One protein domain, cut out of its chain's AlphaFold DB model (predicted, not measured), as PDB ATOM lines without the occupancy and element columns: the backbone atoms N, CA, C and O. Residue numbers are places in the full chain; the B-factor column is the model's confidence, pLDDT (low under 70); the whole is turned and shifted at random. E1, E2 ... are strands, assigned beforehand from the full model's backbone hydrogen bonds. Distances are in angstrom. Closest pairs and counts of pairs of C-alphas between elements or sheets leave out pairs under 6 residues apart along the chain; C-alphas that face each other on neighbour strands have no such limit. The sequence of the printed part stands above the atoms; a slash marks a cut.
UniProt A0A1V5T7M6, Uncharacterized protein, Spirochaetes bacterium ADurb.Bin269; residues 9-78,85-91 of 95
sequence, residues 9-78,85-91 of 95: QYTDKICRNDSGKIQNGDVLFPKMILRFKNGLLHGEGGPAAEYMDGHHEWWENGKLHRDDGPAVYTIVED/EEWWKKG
ATOM      1  N   GLN A   9      23.824  -6.237 -24.564       94.31
ATOM      2  CA  GLN A   9      24.657  -6.505 -23.384       94.31
ATOM      3  C   GLN A   9      25.154  -7.960 -23.247       94.31
ATOM      4  O   GLN A   9      25.995  -8.246 -22.394       94.31
ATOM      5  N   TYR A  10      24.613  -8.890 -24.035       94.06
ATOM      6  CA  TYR A  10      25.028 -10.294 -24.083       94.06
ATOM      7  C   TYR A  10      25.954 -10.591 -25.264       94.06
ATOM      8  O   TYR A  10      26.268 -11.757 -25.505       94.06
ATOM      9  N   THR A  11      26.426  -9.556 -25.964       95.06
ATOM     10  CA  THR A  11      27.446  -9.719 -26.998       95.06
ATOM     11  C   THR A  11      28.658 -10.458 -26.437       95.06
ATOM     12  O   THR A  11      29.162 -10.103 -25.371       95.06
ATOM     13  N   ASP A  12      29.079 -11.523 -27.127       93.56
ATOM     14  CA  ASP A  12      30.189 -12.407 -26.738       93.56
ATOM     15  C   ASP A  12      30.070 -13.032 -25.318       93.56
ATOM     16  O   ASP A  12      31.027 -13.604 -24.784       93.56
ATOM     17  N   LYS A  13      28.891 -12.968 -24.677       95.69
ATOM     18  CA  LYS A  13      28.676 -13.464 -23.311       95.69
ATOM     19  C   LYS A  13      28.168 -14.903 -23.310       95.69
ATOM     20  O   LYS A  13      27.089 -15.199 -23.808       95.69
ATOM     21  N   ILE A  14      28.918 -15.790 -22.652       97.69
ATOM     22  CA  ILE A  14      28.552 -17.206 -22.493       97.69
ATOM     23  C   ILE A  14      27.471 -17.378 -21.418       97.69
ATOM     24  O   ILE A  14      27.749 -17.306 -20.214       97.69
ATOM     25  N   CYS A  15      26.253 -17.671 -21.861       95.56
ATOM     26  CA  CYS A  15      25.105 -18.014 -21.035       95.56
ATOM     27  C   CYS A  15      25.187 -19.457 -20.515       95.56
ATOM     28  O   CYS A  15      25.516 -20.413 -21.227       95.56
ATOM     29  N   ARG A  16      24.876 -19.604 -19.226       96.75
ATOM     30  CA  ARG A  16      24.852 -20.868 -18.485       96.75
ATOM     31  C   ARG A  16      23.530 -20.972 -17.731       96.75
ATOM     32  O   ARG A  16      22.948 -19.947 -17.390       96.75
ATOM     33  N   ASN A  17      23.060 -22.189 -17.490       93.44
ATOM     34  CA  ASN A  17      21.903 -22.428 -16.625       93.44
ATOM     35  C   ASN A  17      22.297 -22.390 -15.132       93.44
ATOM     36  O   ASN A  17      23.470 -22.218 -14.797       93.44
ATOM     37  N   ASP A  18      21.326 -22.623 -14.249       94.12
ATOM     38  CA  ASP A  18      21.514 -22.578 -12.790       94.12
ATOM     39  C   ASP A  18      22.522 -23.609 -12.259       94.12
ATOM     40  O   ASP A  18      23.129 -23.402 -11.212       94.12
ATOM     41  N   SER A  19      22.758 -24.707 -12.989       95.50
ATOM     42  CA  SER A  19      23.800 -25.687 -12.653       95.50
ATOM     43  C   SER A  19      25.181 -25.336 -13.223       95.50
ATOM     44  O   SER A  19      26.121 -26.119 -13.093       95.50
ATOM     45  N   GLY A  20      25.321 -24.178 -13.875       95.88
ATOM     46  CA  GLY A  20      26.559 -23.719 -14.505       95.88
ATOM     47  C   GLY A  20      26.851 -24.352 -15.871       95.88
ATOM     48  O   GLY A  20      27.898 -24.080 -16.462       95.88
ATOM     49  N   LYS A  21      25.944 -25.170 -16.415       97.19
ATOM     50  CA  LYS A  21      26.109 -25.803 -17.729       97.19
ATOM     51  C   LYS A  21      25.871 -24.789 -18.848       97.19
ATOM     52  O   LYS A  21      24.902 -24.035 -18.815       97.19
ATOM     53  N   ILE A  22      26.739 -24.809 -19.862       97.56
ATOM     54  CA  ILE A  22      26.611 -23.998 -21.082       97.56
ATOM     55  C   ILE A  22      25.283 -24.308 -21.784       97.56
ATOM     56  O   ILE A  22      24.964 -25.475 -22.035       97.56
ATOM     57  N   GLN A  23      24.527 -23.257 -22.104       96.38
ATOM     58  CA  GLN A  23      23.235 -23.392 -22.772       96.38
ATOM     59  C   GLN A  23      23.394 -23.698 -24.264       96.38
ATOM     60  O   GLN A  23      24.269 -23.164 -24.944       96.38
ATOM     61  N   ASN A  24      22.532 -24.583 -24.758       97.38
ATOM     62  CA  ASN A  24      22.415 -24.954 -26.163       97.38
ATOM     63  C   ASN A  24      20.942 -25.222 -26.478       97.38
ATOM     64  O   ASN A  24      20.230 -25.756 -25.626       97.38
ATOM     65  N   GLY A  25      20.533 -24.914 -27.705       96.62
ATOM     66  CA  GLY A  25      19.158 -25.055 -28.165       96.62
ATOM     67  C   GLY A  25      18.248 -23.939 -27.660       96.62
ATOM     68  O   GLY A  25      18.712 -22.870 -27.253       96.62
ATOM     69  N   ASP A  26      16.949 -24.213 -27.711       97.44
ATOM     70  CA  ASP A  26      15.902 -23.249 -27.390       97.44
ATOM     71  C   ASP A  26      15.629 -23.239 -25.885       97.44
ATOM     72  O   ASP A  26      15.385 -24.273 -25.258       97.44
ATOM     73  N   VAL A  27      15.658 -22.046 -25.305       96.56
ATOM     74  CA  VAL A  27      15.334 -21.773 -23.910       96.56
ATOM     75  C   VAL A  27      14.073 -20.924 -23.888       96.56
ATOM     76  O   VAL A  27      14.052 -19.788 -24.369       96.56
ATOM     77  N   LEU A  28      13.013 -21.497 -23.327       96.75
ATOM     78  CA  LEU A  28      11.710 -20.859 -23.237       96.75
ATOM     79  C   LEU A  28      11.640 -20.000 -21.976       96.75
ATOM     80  O   LEU A  28      11.833 -20.483 -20.860       96.75
ATOM     81  N   PHE A  29      11.295 -18.735 -22.165       94.56
ATOM     82  CA  PHE A  29      10.931 -17.805 -21.107       94.56
ATOM     83  C   PHE A  29       9.456 -17.417 -21.261       94.56
ATOM     84  O   PHE A  29       8.907 -17.508 -22.358       94.56
ATOM     85  N   PRO A  30       8.797 -16.903 -20.206       97.50
ATOM     86  CA  PRO A  30       7.369 -16.580 -20.260       97.50
ATOM     87  C   PRO A  30       6.946 -15.618 -21.378       97.50
ATOM     88  O   PRO A  30       5.767 -15.563 -21.704       97.50
ATOM     89  N   LYS A  31       7.875 -14.818 -21.920       96.81
ATOM     90  CA  LYS A  31       7.594 -13.821 -22.964       96.81
ATOM     91  C   LYS A  31       8.505 -13.891 -24.184       96.81
ATOM     92  O   LYS A  31       8.400 -13.024 -25.050       96.81
ATOM     93  N   MET A  32       9.415 -14.858 -24.234       97.38
ATOM     94  CA  MET A  32      10.353 -14.974 -25.344       97.38
ATOM     95  C   MET A  32      10.939 -16.375 -25.447       97.38
ATOM     96  O   MET A  32      11.015 -17.101 -24.456       97.38
ATOM     97  N   ILE A  33      11.427 -16.710 -26.630       98.00
ATOM     98  CA  ILE A  33      12.280 -17.867 -26.873       98.00
ATOM     99  C   ILE A  33      13.672 -17.333 -27.195       98.00
ATOM    100  O   ILE A  33      13.816 -16.464 -28.054       98.00
ATOM    101  N   LEU A  34      14.689 -17.834 -26.490       98.00
ATOM    102  CA  LEU A  34      16.092 -17.553 -26.789       98.00
ATOM    103  C   LEU A  34      16.771 -18.823 -27.294       98.00
ATOM    104  O   LEU A  34      16.677 -19.865 -26.651       98.00
ATOM    105  N   ARG A  35      17.492 -18.736 -28.408       98.50
ATOM    106  CA  ARG A  35      18.269 -19.838 -28.972       98.50
ATOM    107  C   ARG A  35      19.750 -19.626 -28.713       98.50
ATOM    108  O   ARG A  35      20.309 -18.567 -29.009       98.50
ATOM    109  N   PHE A  36      20.389 -20.661 -28.177       97.94
ATOM    110  CA  PHE A  36      21.809 -20.653 -27.853       97.94
ATOM    111  C   PHE A  36      22.580 -21.731 -28.613       97.94
ATOM    112  O   PHE A  36      22.110 -22.857 -28.783       97.94
ATOM    113  N   LYS A  37      23.822 -21.418 -28.978       98.00
ATOM    114  CA  LYS A  37      24.824 -22.375 -29.458       98.00
ATOM    115  C   LYS A  37      26.132 -22.102 -28.735       98.00
ATOM    116  O   LYS A  37      26.646 -20.988 -28.769       98.00
ATOM    117  N   ASN A  38      26.659 -23.107 -28.043       97.69
ATOM    118  CA  ASN A  38      27.845 -22.993 -27.192       97.69
ATOM    119  C   ASN A  38      27.752 -21.839 -26.172       97.69
ATOM    120  O   ASN A  38      28.747 -21.193 -25.853       97.69
ATOM    121  N   GLY A  39      26.548 -21.581 -25.653       97.62
ATOM    122  CA  GLY A  39      26.268 -20.521 -24.684       97.62
ATOM    123  C   GLY A  39      26.143 -19.125 -25.280       97.62
ATOM    124  O   GLY A  39      25.858 -18.195 -24.537       97.62
ATOM    125  N   LEU A  40      26.323 -18.954 -26.585       98.31
ATOM    126  CA  LEU A  40      26.140 -17.678 -27.267       98.31
ATOM    127  C   LEU A  40      24.759 -17.634 -27.916       98.31
ATOM    128  O   LEU A  40      24.290 -18.661 -28.408       98.31
ATOM    129  N   LEU A  41      24.126 -16.459 -27.951       98.25
ATOM    130  CA  LEU A  41      22.916 -16.254 -28.753       98.25
ATOM    131  C   LEU A  41      23.223 -16.595 -30.214       98.25
ATOM    132  O   LEU A  41      24.200 -16.101 -30.783       98.25
ATOM    133  N   HIS A  42      22.431 -17.488 -30.798       98.19
ATOM    134  CA  HIS A  42      22.696 -18.010 -32.131       98.19
ATOM    135  C   HIS A  42      21.407 -18.530 -32.771       98.19
ATOM    136  O   HIS A  42      20.768 -19.429 -32.233       98.19
ATOM    137  N   GLY A  43      21.045 -17.997 -33.934       96.38
ATOM    138  CA  GLY A  43      19.887 -18.411 -34.714       96.38
ATOM    139  C   GLY A  43      20.306 -19.109 -36.005       96.38
ATOM    140  O   GLY A  43      20.858 -18.468 -36.891       96.38
ATOM    141  N   GLU A  44      20.029 -20.409 -36.138       90.56
ATOM    142  CA  GLU A  44      20.191 -21.123 -37.413       90.56
ATOM    143  C   GLU A  44      18.868 -21.076 -38.185       90.56
ATOM    144  O   GLU A  44      17.888 -21.704 -37.790       90.56
ATOM    145  N   GLY A  45      18.818 -20.288 -39.262       89.75
ATOM    146  CA  GLY A  45      17.639 -20.175 -40.134       89.75
ATOM    147  C   GLY A  45      16.461 -19.380 -39.557       89.75
ATOM    148  O   GLY A  45      15.443 -19.230 -40.228       89.75
ATOM    149  N   GLY A  46      16.593 -18.841 -38.346       95.00
ATOM    150  CA  GLY A  46      15.579 -18.027 -37.685       95.00
ATOM    151  C   GLY A  46      16.187 -17.103 -36.628       95.00
ATOM    152  O   GLY A  46      17.385 -17.201 -36.348       95.00
ATOM    153  N   PRO A  47      15.378 -16.227 -36.013       97.56
ATOM    154  CA  PRO A  47      15.842 -15.336 -34.959       97.56
ATOM    155  C   PRO A  47      16.408 -16.133 -33.778       97.56
ATOM    156  O   PRO A  47      15.947 -17.229 -33.453       97.56
ATOM    157  N   ALA A  48      17.424 -15.568 -33.132       98.31
ATOM    158  CA  ALA A  48      17.966 -16.116 -31.895       98.31
ATOM    159  C   ALA A  48      17.189 -15.630 -30.669       98.31
ATOM    160  O   ALA A  48      17.275 -16.248 -29.614       98.31
ATOM    161  N   ALA A  49      16.454 -14.526 -30.794       98.25
ATOM    162  CA  ALA A  49      15.518 -14.066 -29.785       98.25
ATOM    163  C   ALA A  49      14.191 -13.703 -30.444       98.25
ATOM    164  O   ALA A  49      14.147 -12.862 -31.339       98.25
ATOM    165  N   GLU A  50      13.118 -14.328 -29.987       98.19
ATOM    166  CA  GLU A  50      11.757 -14.104 -30.466       98.19
ATOM    167  C   GLU A  50      10.886 -13.739 -29.272       98.19
ATOM    168  O   GLU A  50      10.752 -14.522 -28.332       98.19
ATOM    169  N   TYR A  51      10.328 -12.532 -29.277       97.38
ATOM    170  CA  TYR A  51       9.486 -12.025 -28.204       97.38
ATOM    171  C   TYR A  51       8.019 -12.079 -28.624       97.38
ATOM    172  O   TYR A  51       7.667 -11.784 -29.763       97.38
ATOM    173  N   MET A  52       7.132 -12.387 -27.677       96.19
ATOM    174  CA  MET A  52       5.689 -12.477 -27.954       96.19
ATOM    175  C   MET A  52       5.052 -11.134 -28.349       96.19
ATOM    176  O   MET A  52       3.947 -11.122 -28.878       96.19
ATOM    177  N   ASP A  53       5.724 -10.009 -28.084       94.19
ATOM    178  CA  ASP A  53       5.303  -8.675 -28.535       94.19
ATOM    179  C   ASP A  53       5.682  -8.390 -29.999       94.19
ATOM    180  O   ASP A  53       5.444  -7.293 -30.503       94.19
ATOM    181  N   GLY A  54       6.266  -9.371 -30.688       95.00
ATOM    182  CA  GLY A  54       6.643  -9.263 -32.085       95.00
ATOM    183  C   GLY A  54       8.032  -8.673 -32.328       95.00
ATOM    184  O   GLY A  54       8.402  -8.484 -33.488       95.00
ATOM    185  N   HIS A  55       8.809  -8.389 -31.279       97.06
ATOM    186  CA  HIS A  55      10.222  -8.030 -31.403       97.06
ATOM    187  C   HIS A  55      11.068  -9.275 -31.681       97.06
ATOM    188  O   HIS A  55      10.939 -10.289 -30.997       97.06
ATOM    189  N   HIS A  56      11.955  -9.200 -32.666       97.88
ATOM    190  CA  HIS A  56      12.828 -10.304 -33.048       97.88
ATOM    191  C   HIS A  56      14.261  -9.818 -33.210       97.88
ATOM    192  O   HIS A  56      14.504  -8.740 -33.755       97.88
ATOM    193  N   GLU A  57      15.214 -10.643 -32.779       98.31
ATOM    194  CA  GLU A  57      16.640 -10.379 -32.933       98.31
ATOM    195  C   GLU A  57      17.370 -11.581 -33.532       98.31
ATOM    196  O   GLU A  57      17.259 -12.717 -33.058       98.31
ATOM    197  N   TRP A  58      18.158 -11.313 -34.564       98.25
ATOM    198  CA  TRP A  58      19.008 -12.272 -35.243       98.25
ATOM    199  C   TRP A  58      20.434 -12.141 -34.740       98.25
ATOM    200  O   TRP A  58      21.066 -11.088 -34.843       98.25
ATOM    201  N   TRP A  59      20.928 -13.243 -34.191       98.19
ATOM    202  CA  TRP A  59      22.256 -13.335 -33.617       98.19
ATOM    203  C   TRP A  59      22.999 -14.507 -34.235       98.19
ATOM    204  O   TRP A  59      22.438 -15.590 -34.388       98.19
ATOM    205  N   GLU A  60      24.280 -14.316 -34.509       97.50
ATOM    206  CA  GLU A  60      25.203 -15.372 -34.883       97.50
ATOM    207  C   GLU A  60      26.414 -15.309 -33.955       97.50
ATOM    208  O   GLU A  60      27.129 -14.308 -33.898       97.50
ATOM    209  N   ASN A  61      26.639 -16.388 -33.201       96.94
ATOM    210  CA  ASN A  61      27.777 -16.520 -32.282       96.94
ATOM    211  C   ASN A  61      27.906 -15.327 -31.322       96.94
ATOM    212  O   ASN A  61      28.997 -14.816 -31.086       96.94
ATOM    213  N   GLY A  62      26.776 -14.879 -30.770       97.81
ATOM    214  CA  GLY A  62      26.743 -13.795 -29.798       97.81
ATOM    215  C   GLY A  62      26.950 -12.416 -30.409       97.81
ATOM    216  O   GLY A  62      27.234 -11.490 -29.664       97.81
ATOM    217  N   LYS A  63      26.797 -12.247 -31.727       97.75
ATOM    218  CA  LYS A  63      26.800 -10.936 -32.389       97.75
ATOM    219  C   LYS A  63      25.546 -10.759 -33.231       97.75
ATOM    220  O   LYS A  63      25.125 -11.707 -33.887       97.75
ATOM    221  N   LEU A  64      24.966  -9.558 -33.239       97.62
ATOM    222  CA  LEU A  64      23.852  -9.250 -34.138       97.62
ATOM    223  C   LEU A  64      24.287  -9.452 -35.592       97.62
ATOM    224  O   LEU A  64      25.349  -8.982 -36.018       97.62
ATOM    225  N   HIS A  65      23.478 -10.182 -36.347       96.69
ATOM    226  CA  HIS A  65      23.788 -10.532 -37.723       96.69
ATOM    227  C   HIS A  65      22.519 -10.940 -38.460       96.69
ATOM    228  O   HIS A  65      21.782 -11.795 -37.975       96.69
ATOM    229  N   ARG A  66      22.327 -10.418 -39.671       96.75
ATOM    230  CA  ARG A  66      21.430 -11.010 -40.665       96.75
ATOM    231  C   ARG A  66      21.873 -10.607 -42.069       96.75
ATOM    232  O   ARG A  66      22.131  -9.432 -42.311       96.75
ATOM    233  N   ASP A  67      21.980 -11.574 -42.980       93.12
ATOM    234  CA  ASP A  67      22.423 -11.310 -44.357       93.12
ATOM    235  C   ASP A  67      21.295 -10.793 -45.265       93.12
ATOM    236  O   ASP A  67      21.535  -9.903 -46.078       93.12
ATOM    237  N   ASP A  68      20.067 -11.286 -45.079       91.44
ATOM    238  CA  ASP A  68      18.937 -11.036 -45.989       91.44
ATOM    239  C   ASP A  68      17.817 -10.181 -45.361       91.44
ATOM    240  O   ASP A  68      16.643 -10.318 -45.706       91.44
ATOM    241  N   GLY A  69      18.136  -9.325 -44.385       94.56
ATOM    242  CA  GLY A  69      17.134  -8.473 -43.738       94.56
ATOM    243  C   GLY A  69      17.625  -7.756 -42.481       94.56
ATOM    244  O   GLY A  69      18.789  -7.903 -42.102       94.56
ATOM    245  N   PRO A  70      16.731  -7.049 -41.769       96.81
ATOM    246  CA  PRO A  70      17.072  -6.398 -40.513       96.81
ATOM    247  C   PRO A  70      17.374  -7.436 -39.428       96.81
ATOM    248  O   PRO A  70      16.624  -8.400 -39.225       96.81
ATOM    249  N   ALA A  71      18.477  -7.240 -38.714       97.62
ATOM    250  CA  ALA A  71      18.862  -8.096 -37.604       97.62
ATOM    251  C   ALA A  71      17.997  -7.853 -36.363       97.62
ATOM    252  O   ALA A  71      17.797  -8.777 -35.585       97.62
ATOM    253  N   VAL A  72      17.449  -6.650 -36.190       97.31
ATOM    254  CA  VAL A  72      16.469  -6.335 -35.142       97.31
ATOM    255  C   VAL A  72      15.228  -5.796 -35.822       97.31
ATOM    256  O   VAL A  72      15.353  -4.882 -36.629       97.31
ATOM    257  N   TYR A  73      14.047  -6.332 -35.533       96.56
ATOM    258  CA  TYR A  73      12.815  -5.770 -36.086       96.56
ATOM    259  C   TYR A  73      11.577  -6.056 -35.240       96.56
ATOM    260  O   TYR A  73      11.554  -7.002 -34.448       96.56
ATOM    261  N   THR A  74      10.530  -5.251 -35.439       95.38
ATOM    262  CA  THR A  74       9.182  -5.513 -34.919       95.38
ATOM    263  C   THR A  74       8.240  -5.927 -36.043       95.38
ATOM    264  O   THR A  74       8.257  -5.355 -37.131       95.38
ATOM    265  N   ILE A  75       7.386  -6.922 -35.790       92.56
ATOM    266  CA  ILE A  75       6.289  -7.260 -36.717       92.56
ATOM    267  C   ILE A  75       5.048  -6.389 -36.495       92.56
ATOM    268  O   ILE A  75       4.227  -6.259 -37.399       92.56
ATOM    269  N   VAL A  76       4.916  -5.810 -35.299       91.69
ATOM    270  CA  VAL A  76       3.827  -4.902 -34.934       91.69
ATOM    271  C   VAL A  76       4.196  -3.484 -35.364       91.69
ATOM    272  O   VAL A  76       5.329  -3.043 -35.137       91.69
ATOM    273  N   GLU A  77       3.240  -2.812 -36.000       91.81
ATOM    274  CA  GLU A  77       3.316  -1.404 -36.396       91.81
ATOM    275  C   GLU A  77       2.965  -0.498 -35.207       91.81
ATOM    276  O   GLU A  77       2.148  -0.867 -34.358       91.81
ATOM    277  N   ASP A  78       3.597   0.672 -35.127       87.50
ATOM    278  CA  ASP A  78       3.198   1.710 -34.175       87.50
ATOM    279  C   ASP A  78       1.891   2.413 -34.600       87.50
ATOM    280  O   ASP A  78       1.267   2.059 -35.602       87.50
ATOM    281  N   GLU A  85      13.235  -1.324 -37.505       95.81
ATOM    282  CA  GLU A  85      14.255  -2.166 -38.124       95.81
ATOM    283  C   GLU A  85      15.663  -1.644 -37.790       95.81
ATOM    284  O   GLU A  85      15.921  -0.442 -37.833       95.81
ATOM    285  N   GLU A  86      16.594  -2.549 -37.490       96.62
ATOM    286  CA  GLU A  86      18.032  -2.281 -37.487       96.62
ATOM    287  C   GLU A  86      18.750  -3.340 -38.301       96.62
ATOM    288  O   GLU A  86      18.538  -4.543 -38.125       96.62
ATOM    289  N   TRP A  87      19.681  -2.890 -39.124       97.12
ATOM    290  CA  TRP A  87      20.514  -3.752 -39.936       97.12
ATOM    291  C   TRP A  87      21.848  -3.962 -39.234       97.12
ATOM    292  O   TRP A  87      22.463  -3.014 -38.753       97.12
ATOM    293  N   TRP A  88      22.292  -5.212 -39.136       97.19
ATOM    294  CA  TRP A  88      23.564  -5.548 -38.501       97.19
ATOM    295  C   TRP A  88      24.235  -6.687 -39.246       97.19
ATOM    296  O   TRP A  88      23.588  -7.674 -39.603       97.19
ATOM    297  N   LYS A  89      25.553  -6.591 -39.414       96.00
ATOM    298  CA  LYS A  89      26.358  -7.656 -40.005       96.00
ATOM    299  C   LYS A  89      27.594  -7.899 -39.157       96.00
ATOM    300  O   LYS A  89      28.424  -7.018 -38.982       96.00
ATOM    301  N   LYS A  90      27.716  -9.123 -38.633       94.56
ATOM    302  CA  LYS A  90      28.864  -9.562 -37.815       94.56
ATOM    303  C   LYS A  90      29.126  -8.656 -36.596       94.56
ATOM    304  O   LYS A  90      30.270  -8.487 -36.184       94.56
ATOM    305  N   GLY A  91      28.064  -8.115 -35.998       94.69
ATOM    306  CA  GLY A  91      28.127  -7.226 -34.835       94.69
ATOM    307  C   GLY A  91      28.323  -5.745 -35.159       94.69
ATOM    308  O   GLY A  91      28.380  -4.941 -34.235       94.69
TER     309      GLY A  91
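Overview. This is residues 9 to 78 and 85 to 91 of the 95 residues of an uncharacterized protein of Spirochaetes bacterium ADurb.Bin269 (UniProt A0A1V5T7M6). With little regular structure, the domain is a single wall of six short strands side by side in chain order, with tight turns at one end and long loops at the other. The 77 printed residues hold no named helix; the all-strand sheet E1 to E6 is antiparallel, and 25 residues are in named strands. It is compact, radius of gyration of the C-alphas 12.3 A, spanning 40 by 28 by 22 A.

Along the chain. E1 is residues 25 to 29, from C-alpha 25 at (19.158, -25.055, -28.165); E2, 32 to 37, 16.8 A; E3, 49 to 51; E4, 55 to 57; E5, 72 to 74; E6, 85 to 89, 13.4 A, to C-alpha 89 at (26.358, -7.656, -40.005).

Arrangement. E1 to E5 form a meander, each strand the antiparallel neighbour of the one before. Within hydrogen-bond range are N 27 and O 34 of hairpin E1 and E2, 2.8 A, and N 86 and O 72 of E6 and E5, 2.8 A. Edge strands E1 and E6 are apart.

Size, cuts and confidence. Residues 79 to 84 are cut out, C-alphas 78 and 85 being 12.4 A apart. Links E2 to E3 and E4 to E5 are long. No printed residue is under pLDDT 70.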